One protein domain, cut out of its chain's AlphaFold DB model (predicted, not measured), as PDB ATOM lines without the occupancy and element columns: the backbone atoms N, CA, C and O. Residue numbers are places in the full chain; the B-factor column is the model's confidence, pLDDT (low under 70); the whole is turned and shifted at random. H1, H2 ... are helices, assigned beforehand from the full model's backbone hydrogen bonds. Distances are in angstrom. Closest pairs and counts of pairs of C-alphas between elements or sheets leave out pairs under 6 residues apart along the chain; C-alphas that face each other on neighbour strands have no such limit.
ATOM      1  N   LYS A 163     268.156 111.458 179.696       42.12
ATOM      2  CA  LYS A 163     267.895 112.905 179.717       42.12
ATOM      3  C   LYS A 163     268.719 113.672 178.697       42.12
ATOM      4  O   LYS A 163     268.325 114.773 178.342       42.12
ATOM      5  N   VAL A 164     269.855 113.151 178.248       39.38
ATOM      6  CA  VAL A 164     270.655 113.837 177.226       39.38
ATOM      7  C   VAL A 164     270.296 113.360 175.820       39.38
ATOM      8  O   VAL A 164     270.247 114.170 174.901       39.38
ATOM      9  N   ASN A 165     269.969 112.078 175.670       40.44
ATOM     10  CA  ASN A 165     269.553 111.477 174.410       40.44
ATOM     11  C   ASN A 165     268.247 110.684 174.624       40.44
ATOM     12  O   ASN A 165     268.264 109.450 174.642       40.44
ATOM     13  N   PRO A 166     267.118 111.374 174.893       51.06
ATOM     14  CA  PRO A 166     265.834 110.705 175.069       51.06
ATOM     15  C   PRO A 166     265.478 109.932 173.799       51.06
ATOM     16  O   PRO A 166     265.757 110.385 172.687       51.06
ATOM     17  N   SER A 167     264.825 108.779 173.945       53.03
ATOM     18  CA  SER A 167     264.297 108.071 172.777       53.03
ATOM     19  C   SER A 167     263.338 108.976 171.989       53.03
ATOM     20  O   SER A 167     262.720 109.879 172.555       53.03
ATOM     21  N   LEU A 168     263.148 108.720 170.689       55.09
ATOM     22  CA  LEU A 168     262.173 109.470 169.876       55.09
ATOM     23  C   LEU A 168     260.764 109.453 170.494       55.09
ATOM     24  O   LEU A 168     260.021 110.425 170.380       55.09
ATOM     25  N   GLU A 169     260.411 108.366 171.184       66.81
ATOM     26  CA  GLU A 169     259.158 108.247 171.933       66.81
ATOM     27  C   GLU A 169     259.121 109.211 173.125       66.81
ATOM     28  O   GLU A 169     258.163 109.968 173.265       66.81
ATOM     29  N   GLN A 170     260.183 109.252 173.937       61.81
ATOM     30  CA  GLN A 170     260.304 110.171 175.074       61.81
ATOM     31  C   GLN A 170     260.351 111.637 174.630       61.81
ATOM     32  O   GLN A 170     259.731 112.491 175.262       61.81
ATOM     33  N   GLN A 171     261.036 111.937 173.525       61.16
ATOM     34  CA  GLN A 171     261.056 113.273 172.936       61.16
ATOM     35  C   GLN A 171     259.671 113.666 172.405       61.16
ATOM     36  O   GLN A 171     259.205 114.770 172.667       61.16
ATOM     37  N   GLY A 172     258.967 112.742 171.747       70.00
ATOM     38  CA  GLY A 172     257.591 112.956 171.303       70.00
ATOM     39  C   GLY A 172     256.609 113.161 172.462       70.00
ATOM     40  O   GLY A 172     255.689 113.970 172.352       70.00
ATOM     41  N   GLU A 173     256.788 112.464 173.587       78.69
ATOM     42  CA  GLU A 173     256.023 112.712 174.814       78.69
ATOM     43  C   GLU A 173     256.347 114.077 175.423       78.69
ATOM     44  O   GLU A 173     255.432 114.816 175.784       78.69
ATOM     45  N   PHE A 174     257.627 114.439 175.494       78.88
ATOM     46  CA  PHE A 174     258.062 115.745 175.971       78.88
ATOM     47  C   PHE A 174     257.472 116.886 175.129       78.88
ATOM     48  O   PHE A 174     256.854 117.797 175.682       78.88
ATOM     49  N   ASP A 175     257.576 116.804 173.802       76.81
ATOM     50  CA  ASP A 175     257.051 117.812 172.877       76.81
ATOM     51  C   ASP A 175     255.523 117.933 172.981       76.81
ATOM     52  O   ASP A 175     254.980 119.040 172.959       76.81
ATOM     53  N   LYS A 176     254.810 116.813 173.171       83.81
ATOM     54  CA  LYS A 176     253.361 116.824 173.442       83.81
ATOM     55  C   LYS A 176     253.028 117.584 174.719       83.81
ATOM     56  O   LYS A 176     252.090 118.374 174.708       83.81
ATOM     57  N   LEU A 177     253.778 117.362 175.796       90.00
ATOM     58  CA  LEU A 177     253.541 118.035 177.075       90.00
ATOM     59  C   LEU A 177     253.860 119.532 176.988       90.00
ATOM     60  O   LEU A 177     253.097 120.346 177.502       90.00
ATOM     61  N   VAL A 178     254.941 119.907 176.296       86.31
ATOM     62  CA  VAL A 178     255.270 121.315 176.020       86.31
ATOM     63  C   VAL A 178     254.149 121.982 175.223       86.31
ATOM     64  O   VAL A 178     253.688 123.054 175.612       86.31
ATOM     65  N   ASN A 179     253.659 121.338 174.162       87.88
ATOM     66  CA  ASN A 179     252.541 121.853 173.375       87.88
ATOM     67  C   ASN A 179     251.250 121.938 174.198       87.88
ATOM     68  O   ASN A 179     250.541 122.932 174.102       87.88
ATOM     69  N   GLU A 180     250.958 120.955 175.055       93.69
ATOM     70  CA  GLU A 180     249.808 121.011 175.964       93.69
ATOM     71  C   GLU A 180     249.900 122.212 176.916       93.69
ATOM     72  O   GLU A 180     248.895 122.875 177.176       93.69
ATOM     73  N   PHE A 181     251.100 122.520 177.420       95.19
ATOM     74  CA  PHE A 181     251.305 123.692 178.265       95.19
ATOM     75  C   PHE A 181     251.028 124.975 177.482       95.19
ATOM     76  O   PHE A 181     250.284 125.827 177.963       95.19
ATOM     77  N   VAL A 182     251.577 125.095 176.267       93.69
ATOM     78  CA  VAL A 182     251.355 126.247 175.376       93.69
ATOM     79  C   VAL A 182     249.871 126.432 175.074       93.69
ATOM     80  O   VAL A 182     249.354 127.527 175.262       93.69
ATOM     81  N   GLU A 183     249.163 125.373 174.688       96.00
ATOM     82  CA  GLU A 183     247.732 125.430 174.363       96.00
ATOM     83  C   GLU A 183     246.874 125.940 175.527       96.00
ATOM     84  O   GLU A 183     245.876 126.615 175.298       96.00
ATOM     85  N   LYS A 184     247.268 125.666 176.775       96.00
ATOM     86  CA  LYS A 184     246.538 126.134 177.964       96.00
ATOM     87  C   LYS A 184     246.791 127.597 178.315       96.00
ATOM     88  O   LYS A 184     245.993 128.171 179.050       96.00
ATOM     89  N   VAL A 185     247.891 128.182 177.843       96.00
ATOM     90  CA  VAL A 185     248.318 129.534 178.248       96.00
ATOM     91  C   VAL A 185     248.372 130.532 177.094       96.00
ATOM     92  O   VAL A 185     248.503 131.726 177.344       96.00
ATOM     93  N   LYS A 186     248.271 130.079 175.839       93.06
ATOM     94  CA  LYS A 186     248.400 130.942 174.655       93.06
ATOM     95  C   LYS A 186     247.332 132.035 174.580       93.06
ATOM     96  O   LYS A 186     247.625 133.127 174.117       93.06
ATOM     97  N   ASP A 187     246.136 131.780 175.106       92.12
ATOM     98  CA  ASP A 187     245.035 132.750 175.103       92.12
ATOM     99  C   ASP A 187     245.077 133.715 176.307       92.12
ATOM    100  O   ASP A 187     244.227 134.600 176.420       92.12
ATOM    101  N   ASP A 188     246.051 133.572 177.216       92.94
ATOM    102  CA  ASP A 188     246.236 134.497 178.336       92.94
ATOM    103  C   ASP A 188     246.745 135.859 177.814       92.94
ATOM    104  O   ASP A 188     247.833 135.932 177.234       92.94
ATOM    105  N   PRO A 189     246.030 136.976 178.047       90.69
ATOM    106  CA  PRO A 189     246.479 138.295 177.606       90.69
ATOM    107  C   PRO A 189     247.864 138.692 178.141       90.69
ATOM    108  O   PRO A 189     248.585 139.443 177.482       90.69
ATOM    109  N   ALA A 190     248.277 138.177 179.307       92.19
ATOM    110  CA  ALA A 190     249.599 138.433 179.870       92.19
ATOM    111  C   ALA A 190     250.727 137.844 179.009       92.19
ATOM    112  O   ALA A 190     251.823 138.412 178.971       92.19
ATOM    113  N   PHE A 191     250.467 136.764 178.264       93.31
ATOM    114  CA  PHE A 191     251.431 136.206 177.319       93.31
ATOM    115  C   PHE A 191     251.768 137.209 176.208       93.31
ATOM    116  O   PHE A 191     252.946 137.450 175.914       93.31
ATOM    117  N   ALA A 192     250.749 137.867 175.648       89.88
ATOM    118  CA  ALA A 192     250.913 138.871 174.597       89.88
ATOM    119  C   ALA A 192     251.767 140.070 175.048       89.88
ATOM    120  O   ALA A 192     252.359 140.759 174.216       89.88
ATOM    121  N   MET A 193     251.885 140.312 176.357       86.69
ATOM    122  CA  MET A 193     252.691 141.396 176.926       86.69
ATOM    123  C   MET A 193     254.175 141.041 177.093       86.69
ATOM    124  O   MET A 193     254.980 141.925 177.390       86.69
ATOM    125  N   THR A 194     254.566 139.782 176.885       82.56
ATOM    126  CA  THR A 194     255.968 139.362 177.009       82.56
ATOM    127  C   THR A 194     256.815 139.919 175.858       82.56
ATOM    128  O   THR A 194     256.420 139.851 174.693       82.56
ATOM    129  N   ARG A 195     257.981 140.503 176.172       73.25
ATOM    130  CA  ARG A 195     258.857 141.149 175.171       73.25
ATOM    131  C   ARG A 195     260.129 140.355 174.923       73.25
ATOM    132  O   ARG A 195     260.539 140.174 173.786       73.25
ATOM    133  N   ASN A 196     260.707 139.810 175.984       69.06
ATOM    134  CA  ASN A 196     261.944 139.039 175.931       69.06
ATOM    135  C   ASN A 196     261.794 137.687 176.653       69.06
ATOM    136  O   ASN A 196     260.745 137.348 177.209       69.06
ATOM    137  N   ILE A 197     262.868 136.897 176.641       66.44
ATOM    138  CA  ILE A 197     262.905 135.577 177.280       66.44
ATOM    139  C   ILE A 197     262.669 135.639 178.797       66.44
ATOM    140  O   ILE A 197     262.054 134.735 179.356       66.44
ATOM    141  N   ASN A 198     263.099 136.710 179.470       68.50
ATOM    142  CA  ASN A 198     262.891 136.864 180.908       68.50
ATOM    143  C   ASN A 198     261.412 137.096 181.230       68.50
ATOM    144  O   ASN A 198     260.906 136.518 182.191       68.50
ATOM    145  N   ASP A 199     260.710 137.883 180.414       71.75
ATOM    146  CA  ASP A 199     259.271 138.113 180.564       71.75
ATOM    147  C   ASP A 199     258.476 136.831 180.302       71.75
ATOM    148  O   ASP A 199     257.608 136.479 181.098       71.75
ATOM    149  N   ARG A 200     258.826 136.077 179.248       85.25
ATOM    150  CA  ARG A 200     258.215 134.766 178.965       85.25
ATOM    151  C   ARG A 200     258.457 133.767 180.092       85.25
ATOM    152  O   ARG A 200     257.522 133.112 180.537       85.25
ATOM    153  N   ASN A 201     259.676 133.692 180.620       80.12
ATOM    154  CA  ASN A 201     259.987 132.808 181.743       80.12
ATOM    155  C   ASN A 201     259.227 133.191 183.021       80.12
ATOM    156  O   ASN A 201     258.803 132.310 183.769       80.12
ATOM    157  N   LYS A 202     259.054 134.493 183.291       83.94
ATOM    158  CA  LYS A 202     258.226 134.972 184.409       83.94
ATOM    159  C   LYS A 202     256.762 134.602 184.209       83.94
ATOM    160  O   LYS A 202     256.153 134.105 185.151       83.94
ATOM    161  N   PHE A 203     256.235 134.798 183.002       91.25
ATOM    162  CA  PHE A 203     254.880 134.403 182.632       91.25
ATOM    163  C   PHE A 203     254.657 132.901 182.860       91.25
ATOM    164  O   PHE A 203     253.797 132.543 183.652       91.25
ATOM    165  N   VAL A 204     255.511 132.036 182.301       86.50
ATOM    166  CA  VAL A 204     255.417 130.570 182.466       86.50
ATOM    167  C   VAL A 204     255.406 130.160 183.940       86.50
ATOM    168  O   VAL A 204     254.567 129.363 184.357       86.50
ATOM    169  N   LYS A 205     256.309 130.726 184.753       87.94
ATOM    170  CA  LYS A 205     256.357 130.445 186.196       87.94
ATOM    171  C   LYS A 205     255.104 130.933 186.924       87.94
ATOM    172  O   LYS A 205     254.632 130.243 187.819       87.94
ATOM    173  N   ALA A 206     254.573 132.098 186.556       89.25
ATOM    174  CA  ALA A 206     253.347 132.630 187.141       89.25
ATOM    175  C   ALA A 206     252.126 131.773 186.773       89.25
ATOM    176  O   ALA A 206     251.330 131.454 187.652       89.25
ATOM    177  N   SER A 207     252.006 131.337 185.516       92.62
ATOM    178  CA  SER A 207     250.935 130.438 185.070       92.62
ATOM    179  C   SER A 207     250.980 129.097 185.809       92.62
ATOM    180  O   SER A 207     249.950 128.630 186.286       92.62
ATOM    181  N   ALA A 208     252.174 128.515 185.983       89.75
ATOM    182  CA  ALA A 208     252.352 127.283 186.752       89.75
ATOM    183  C   ALA A 208     252.043 127.465 188.250       89.75
ATOM    184  O   ALA A 208     251.454 126.583 188.862       89.75
ATOM    185  N   LEU A 209     252.395 128.612 188.842       90.69
ATOM    186  CA  LEU A 209     252.120 128.904 190.255       90.69
ATOM    187  C   LEU A 209     250.620 129.098 190.540       90.69
ATOM    188  O   LEU A 209     250.155 128.775 191.632       90.69
ATOM    189  N   ASN A 210     249.874 129.645 189.577       90.69
ATOM    190  CA  ASN A 210     248.483 130.061 189.766       90.69
ATOM    191  C   ASN A 210     247.446 128.980 189.407       90.69
ATOM    192  O   ASN A 210     246.294 129.103 189.821       90.69
ATOM    193  N   ASP A 211     247.825 127.934 188.667       92.12
ATOM    194  CA  ASP A 211     246.943 126.814 188.313       92.12
ATOM    195  C   ASP A 211     247.587 125.473 188.716       92.12
ATOM    196  O   ASP A 211     248.606 125.086 188.136       92.12
ATOM    197  N   PRO A 212     246.984 124.711 189.653       92.06
ATOM    198  CA  PRO A 212     247.492 123.406 190.074       92.06
ATOM    199  C   PRO A 212     247.729 122.419 188.922       92.06
ATOM    200  O   PRO A 212     248.704 121.674 188.945       92.06
ATOM    201  N   LYS A 213     246.886 122.434 187.880       92.81
ATOM    202  CA  LYS A 213     247.047 121.550 186.714       92.81
ATOM    203  C   LYS A 213     248.215 121.979 185.832       92.81
ATOM    204  O   LYS A 213     248.853 121.130 185.213       92.81
ATOM    205  N   LEU A 214     248.486 123.282 185.749       92.12
ATOM    206  CA  LEU A 214     249.674 123.792 185.066       92.12
ATOM    207  C   LEU A 214     250.937 123.550 185.887       92.12
ATOM    208  O   LEU A 214     251.968 123.269 185.285       92.12
ATOM    209  N   SER A 215     250.863 123.585 187.221       90.38
ATOM    210  CA  SER A 215     251.975 123.189 188.095       90.38
ATOM    211  C   SER A 215     252.369 121.734 187.851       90.38
ATOM    212  O   SER A 215     253.530 121.458 187.565       90.38
ATOM    213  N   GLU A 216     251.403 120.809 187.885       91.19
ATOM    214  CA  GLU A 216     251.656 119.383 187.632       91.19
ATOM    215  C   GLU A 216     252.253 119.146 186.238       91.19
ATOM    216  O   GLU A 216     253.201 118.374 186.075       91.19
ATOM    217  N   LEU A 217     251.726 119.838 185.224       92.00
ATOM    218  CA  LEU A 217     252.234 119.754 183.859       92.00
ATOM    219  C   LEU A 217     253.655 120.328 183.744       92.00
ATOM    220  O   LEU A 217     254.515 119.706 183.123       92.00
ATOM    221  N   PHE A 218     253.927 121.472 184.372       85.50
ATOM    222  CA  PHE A 218     255.248 122.104 184.401       85.50
ATOM    223  C   PHE A 218     256.291 121.222 185.089       85.50
ATOM    224  O   PHE A 218     257.393 121.044 184.566       85.50
ATOM    225  N   ASP A 219     255.942 120.621 186.225       85.38
ATOM    226  CA  ASP A 219     256.813 119.703 186.956       85.38
ATOM    227  C   ASP A 219     257.110 118.453 186.125       85.38
ATOM    228  O   ASP A 219     258.267 118.033 186.019       85.38
ATOM    229  N   LYS A 220     256.096 117.906 185.443       87.00
ATOM    230  CA  LYS A 220     256.268 116.772 184.530       87.00
ATOM    231  C   LYS A 220     257.194 117.121 183.363       87.00
ATOM    232  O   LYS A 220     258.127 116.365 183.090       87.00
ATOM    233  N   ILE A 221     257.005 118.276 182.724       81.75
ATOM    234  CA  ILE A 221     257.879 118.763 181.644       81.75
ATOM    235  C   ILE A 221     259.313 118.943 182.156       81.75
ATOM    236  O   ILE A 221     260.247 118.489 181.506       81.75
ATOM    237  N   ASN A 222     259.524 119.539 183.331       76.44
ATOM    238  CA  ASN A 222     260.872 119.695 183.890       76.44
ATOM    239  C   ASN A 222     261.514 118.357 184.284       76.44
ATOM    240  O   ASN A 222     262.733 118.217 184.191       76.44
ATOM    241  N   SER A 223     260.717 117.368 184.695       73.88
ATOM    242  CA  SER A 223     261.217 116.027 185.014       73.88
ATOM    243  C   SER A 223     261.717 115.273 183.775       73.88
ATOM    244  O   SER A 223     262.718 114.557 183.869       73.88
ATOM    245  N   LEU A 224     261.057 115.494 182.629       69.62
ATOM    246  CA  LEU A 224     261.336 114.881 181.325       69.62
ATOM    247  C   LEU A 224     262.249 115.733 180.429       69.62
ATOM    248  O   LEU A 224     262.668 115.272 179.374       69.62
ATOM    249  N   GLY A 225     262.533 116.973 180.832       58.84
ATOM    250  CA  GLY A 225     263.267 117.949 180.035       58.84
ATOM    251  C   GLY A 225     264.647 117.449 179.619       58.84
ATOM    252  O   GLY A 225     265.435 117.095 180.505       58.84
ATOM    253  N   PRO A 226     264.957 117.436 178.308       51.75
ATOM    254  CA  PRO A 226     266.256 116.993 177.852       51.75
ATOM    255  C   PRO A 226     267.328 118.022 178.204       51.75
ATOM    256  O   PRO A 226     267.202 119.208 177.903       51.75
ATOM    257  N   TYR A 227     268.418 117.586 178.821       41.09
ATOM    258  CA  TYR A 227     269.564 118.454 179.082       41.09
ATOM    259  C   TYR A 227     270.232 118.873 177.751       41.09
ATOM    260  O   TYR A 227     270.328 118.040 176.852       41.09
ATOM    261  N   PRO A 228     270.700 120.130 177.573       39.19
ATOM    262  CA  PRO A 228     270.759 121.233 178.541       39.19
ATOM    263  C   PRO A 228     269.494 122.108 178.590       39.19
ATOM    264  O   PRO A 228     269.442 123.094 179.329       39.19
ATOM    265  N   LYS A 229     268.459 121.795 177.803       48.75
ATOM    266  CA  LYS A 229     267.238 122.602 177.735       48.75
ATOM    267  C   LYS A 229     266.325 122.275 178.914       48.75
ATOM    268  O   LYS A 229     265.607 121.282 178.925       48.75
ATOM    269  N   SER A 230     266.300 123.160 179.911       64.50
ATOM    270  CA  SER A 230     265.268 123.074 180.953       64.50
ATOM    271  C   SER A 230     263.866 123.064 180.325       64.50
ATOM    272  O   SER A 230     263.632 123.736 179.317       64.50
ATOM    273  N   GLY A 231     262.920 122.353 180.941       72.25
ATOM    274  CA  GLY A 231     261.517 122.366 180.517       72.25
ATOM    275  C   GLY A 231     260.966 123.788 180.371       72.25
ATOM    276  O   GLY A 231     260.318 124.111 179.378       72.25
ATOM    277  N   LEU A 232     261.348 124.679 181.292       77.00
ATOM    278  CA  LEU A 232     261.091 126.121 181.218       77.00
ATOM    279  C   LEU A 232     261.571 126.762 179.904       77.00
ATOM    280  O   LEU A 232     260.831 127.523 179.282       77.00
ATOM    281  N   HIS A 233     262.801 126.469 179.480       71.88
ATOM    282  CA  HIS A 233     263.352 127.005 178.238       71.88
ATOM    283  C   HIS A 233     262.578 126.500 177.012       71.88
ATOM    284  O   HIS A 233     262.241 127.300 176.140       71.88
ATOM    285  N   SER A 234     262.234 125.209 176.974       74.50
ATOM    286  CA  SER A 234     261.452 124.621 175.877       74.50
ATOM    287  C   SER A 234     260.044 125.212 175.780       74.50
ATOM    288  O   SER A 234     259.613 125.560 174.684       74.50
ATOM    289  N   ILE A 235     259.364 125.426 176.912       79.75
ATOM    290  CA  ILE A 235     258.064 126.118 176.943       79.75
ATOM    291  C   ILE A 235     258.213 127.560 176.444       79.75
ATOM    292  O   ILE A 235     257.439 128.005 175.600       79.75
ATOM    293  N   SER A 236     259.227 128.295 176.911       77.38
ATOM    294  CA  SER A 236     259.466 129.677 176.474       77.38
ATOM    295  C   SER A 236     259.745 129.782 174.967       77.38
ATOM    296  O   SER A 236     259.303 130.737 174.328       77.38
ATOM    297  N   LEU A 237     260.471 128.821 174.384       72.56
ATOM    298  CA  LEU A 237     260.701 128.763 172.938       72.56
ATOM    299  C   LEU A 237     259.430 128.411 172.163       72.56
ATOM    300  O   LEU A 237     259.152 129.035 171.140       72.56
ATOM    301  N   ALA A 238     258.646 127.449 172.647       79.12
ATOM    302  CA  ALA A 238     257.387 127.076 172.013       79.12
ATOM    303  C   ALA A 238     256.387 128.246 172.021       79.12
ATOM    304  O   ALA A 238     255.780 128.543 170.997       79.12
ATOM    305  N   LEU A 239     256.319 128.998 173.125       76.88
ATOM    306  CA  LEU A 239     255.567 130.249 173.204       76.88
ATOM    307  C   LEU A 239     256.095 131.307 172.227       76.88
ATOM    308  O   LEU A 239     255.318 131.945 171.528       76.88
ATOM    309  N   LEU A 240     257.412 131.488 172.110       80.38
ATOM    310  CA  LEU A 240     257.970 132.410 171.114       80.38
ATOM    311  C   LEU A 240     257.549 132.036 169.682       80.38
ATOM    312  O   LEU A 240     257.191 132.917 168.901       80.38
ATOM    313  N   ASN A 241     257.567 130.745 169.346       72.50
ATOM    314  CA  ASN A 241     257.116 130.253 168.046       72.50
ATOM    315  C   ASN A 241     255.617 130.491 167.834       72.50
ATOM    316  O   ASN A 241     255.228 130.985 166.779       72.50
ATOM    317  N   GLU A 242     254.793 130.219 168.845       86.94
ATOM    318  CA  GLU A 242     253.357 130.503 168.828       86.94
ATOM    319  C   GLU A 242     253.082 131.996 168.574       86.94
ATOM    320  O   GLU A 242     252.327 132.358 167.668       86.94
ATOM    321  N   TYR A 243     253.790 132.881 169.282       79.44
ATOM    322  CA  TYR A 243     253.695 134.323 169.060       79.44
ATOM    323  C   TYR A 243     254.109 134.720 167.639       79.44
ATOM    324  O   TYR A 243     253.439 135.536 167.008       79.44
ATOM    325  N   ARG A 244     255.204 134.155 167.111       76.88
ATOM    326  CA  ARG A 244     255.691 134.447 165.751       76.88
ATOM    327  C   ARG A 244     254.686 134.007 164.686       76.88
ATOM    328  O   ARG A 244     254.399 134.786 163.776       76.88
ATOM    329  N   ASN A 245     254.104 132.820 164.837       81.50
ATOM    330  CA  ASN A 245     253.126 132.267 163.900       81.50
ATOM    331  C   ASN A 245     251.814 133.065 163.882       81.50
ATOM    332  O   ASN A 245     251.199 133.219 162.827       81.50
ATOM    333  N   HIS A 246     251.427 133.651 165.018       88.12
ATOM    334  CA  HIS A 246     250.185 134.417 165.157       88.12
ATOM    335  C   HIS A 246     250.422 135.891 165.519       88.12
ATOM    336  O   HIS A 246     249.594 136.534 166.166       88.12
ATOM    337  N   LYS A 247     251.531 136.477 165.050       85.50
ATOM    338  CA  LYS A 247     251.993 137.818 165.451       85.50
ATOM    339  C   LYS A 247     250.918 138.906 165.383       85.50
ATOM    340  O   LYS A 247     250.771 139.685 166.320       85.50
ATOM    341  N   LYS A 248     250.132 138.945 164.299       88.88
ATOM    342  CA  LYS A 248     249.053 139.939 164.123       88.88
ATOM    343  C   LYS A 248     247.993 139.867 165.227       88.88
ATOM    344  O   LYS A 248     247.458 140.902 165.609       88.88
ATOM    345  N   HIS A 249     247.683 138.666 165.709       91.31
ATOM    346  CA  HIS A 249     246.705 138.448 166.770       91.31
ATOM    347  C   HIS A 249     247.231 138.975 168.111       91.31
ATOM    348  O   HIS A 249     246.590 139.823 168.733       91.31
ATOM    349  N   TYR A 250     248.438 138.569 168.506       88.12
ATOM    350  CA  TYR A 250     249.027 138.998 169.776       88.12
ATOM    351  C   TYR A 250     249.391 140.488 169.806       88.12
ATOM    352  O   TYR A 250     249.221 141.140 170.835       88.12
ATOM    353  N   ASP A 251     249.815 141.067 168.677       86.00
ATOM    354  CA  ASP A 251     250.037 142.514 168.569       86.00
ATOM    355  C   ASP A 251     248.731 143.307 168.744       86.00
ATOM    356  O   ASP A 251     248.742 144.395 169.324       86.00
ATOM    357  N   ALA A 252     247.594 142.765 168.293       90.62
ATOM    358  CA  ALA A 252     246.288 143.386 168.509       90.62
ATOM    359  C   ALA A 252     245.872 143.353 169.988       90.62
ATOM    360  O   ALA A 252     245.403 144.370 170.499       90.62
ATOM    361  N   ILE A 253     246.096 142.232 170.686       89.94
ATOM    362  CA  ILE A 253     245.850 142.112 172.135       89.94
ATOM    363  C   ILE A 253     246.709 143.116 172.909       89.94
ATOM    364  O   ILE A 253     246.192 143.862 173.740       89.94
ATOM    365  N   ARG A 254     248.009 143.190 172.592       86.69
ATOM    366  CA  ARG A 254     248.939 144.130 173.231       86.69
ATOM    367  C   ARG A 254     248.478 145.574 173.055       86.69
ATOM    368  O   ARG A 254     248.359 146.309 174.029       86.69
ATOM    369  N   LYS A 255     248.130 145.958 171.824       88.25
ATOM    370  CA  LYS A 255     247.631 147.304 171.520       88.25
ATOM    371  C   LYS A 255     246.314 147.619 172.238       88.25
ATOM    372  O   LYS A 255     246.084 148.771 172.588       88.25
TER     373      LYS A 255
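What this domain is: This is residues 163 to 255 of the 259 residues of an uncharacterized protein of Lactobacillus paracasei (UniProt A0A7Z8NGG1). H1, the longest helix, has H4 beside it, and H5 packs on H1, H3 and H4 in the middle. Short H2 and H6 pack together at one end. The printed part has 93 residues with six named helices, H1 to H6 in order along the chain, which hold 73 of them, and no named strand; the class is all helix. The whole is compact, radius of gyration of the C-alphas 13.1 A, spanning 42 by 26 by 20 A.

Where its parts are: H1, residues 168 to 185, 25.8 A, begins at C-alpha (262.173, 109.470, 169.876). H4 is residues 212 to 224, H5 231 to 245, 21.1 A, H3 197 to 210, H2 189 to 192. H6, 247 to 255, ends at C-alpha (247.631, 147.304, 171.520).

How they stand to each other: H1 touches H4, closest C-alphas Phe 174 and Leu 224, 6.3 A, at a shallow tilt of 28 degrees, opposite ways. H5 touches H3, closest C-alphas Arg 200 and Ser 236, 5.8 A. H2 touches H6, closest C-alphas Ala 192 and Tyr 250, 5.2 A. Every O i to N i+4 pair is within hydrogen-bond range in H1, H3, H4, H5 and H6; H2 is too short for one.

The domain as a whole: The printed part has no cut and no long link. Residues 163 to 171, 196 to 198 and 224 to 230 have pLDDT under 70.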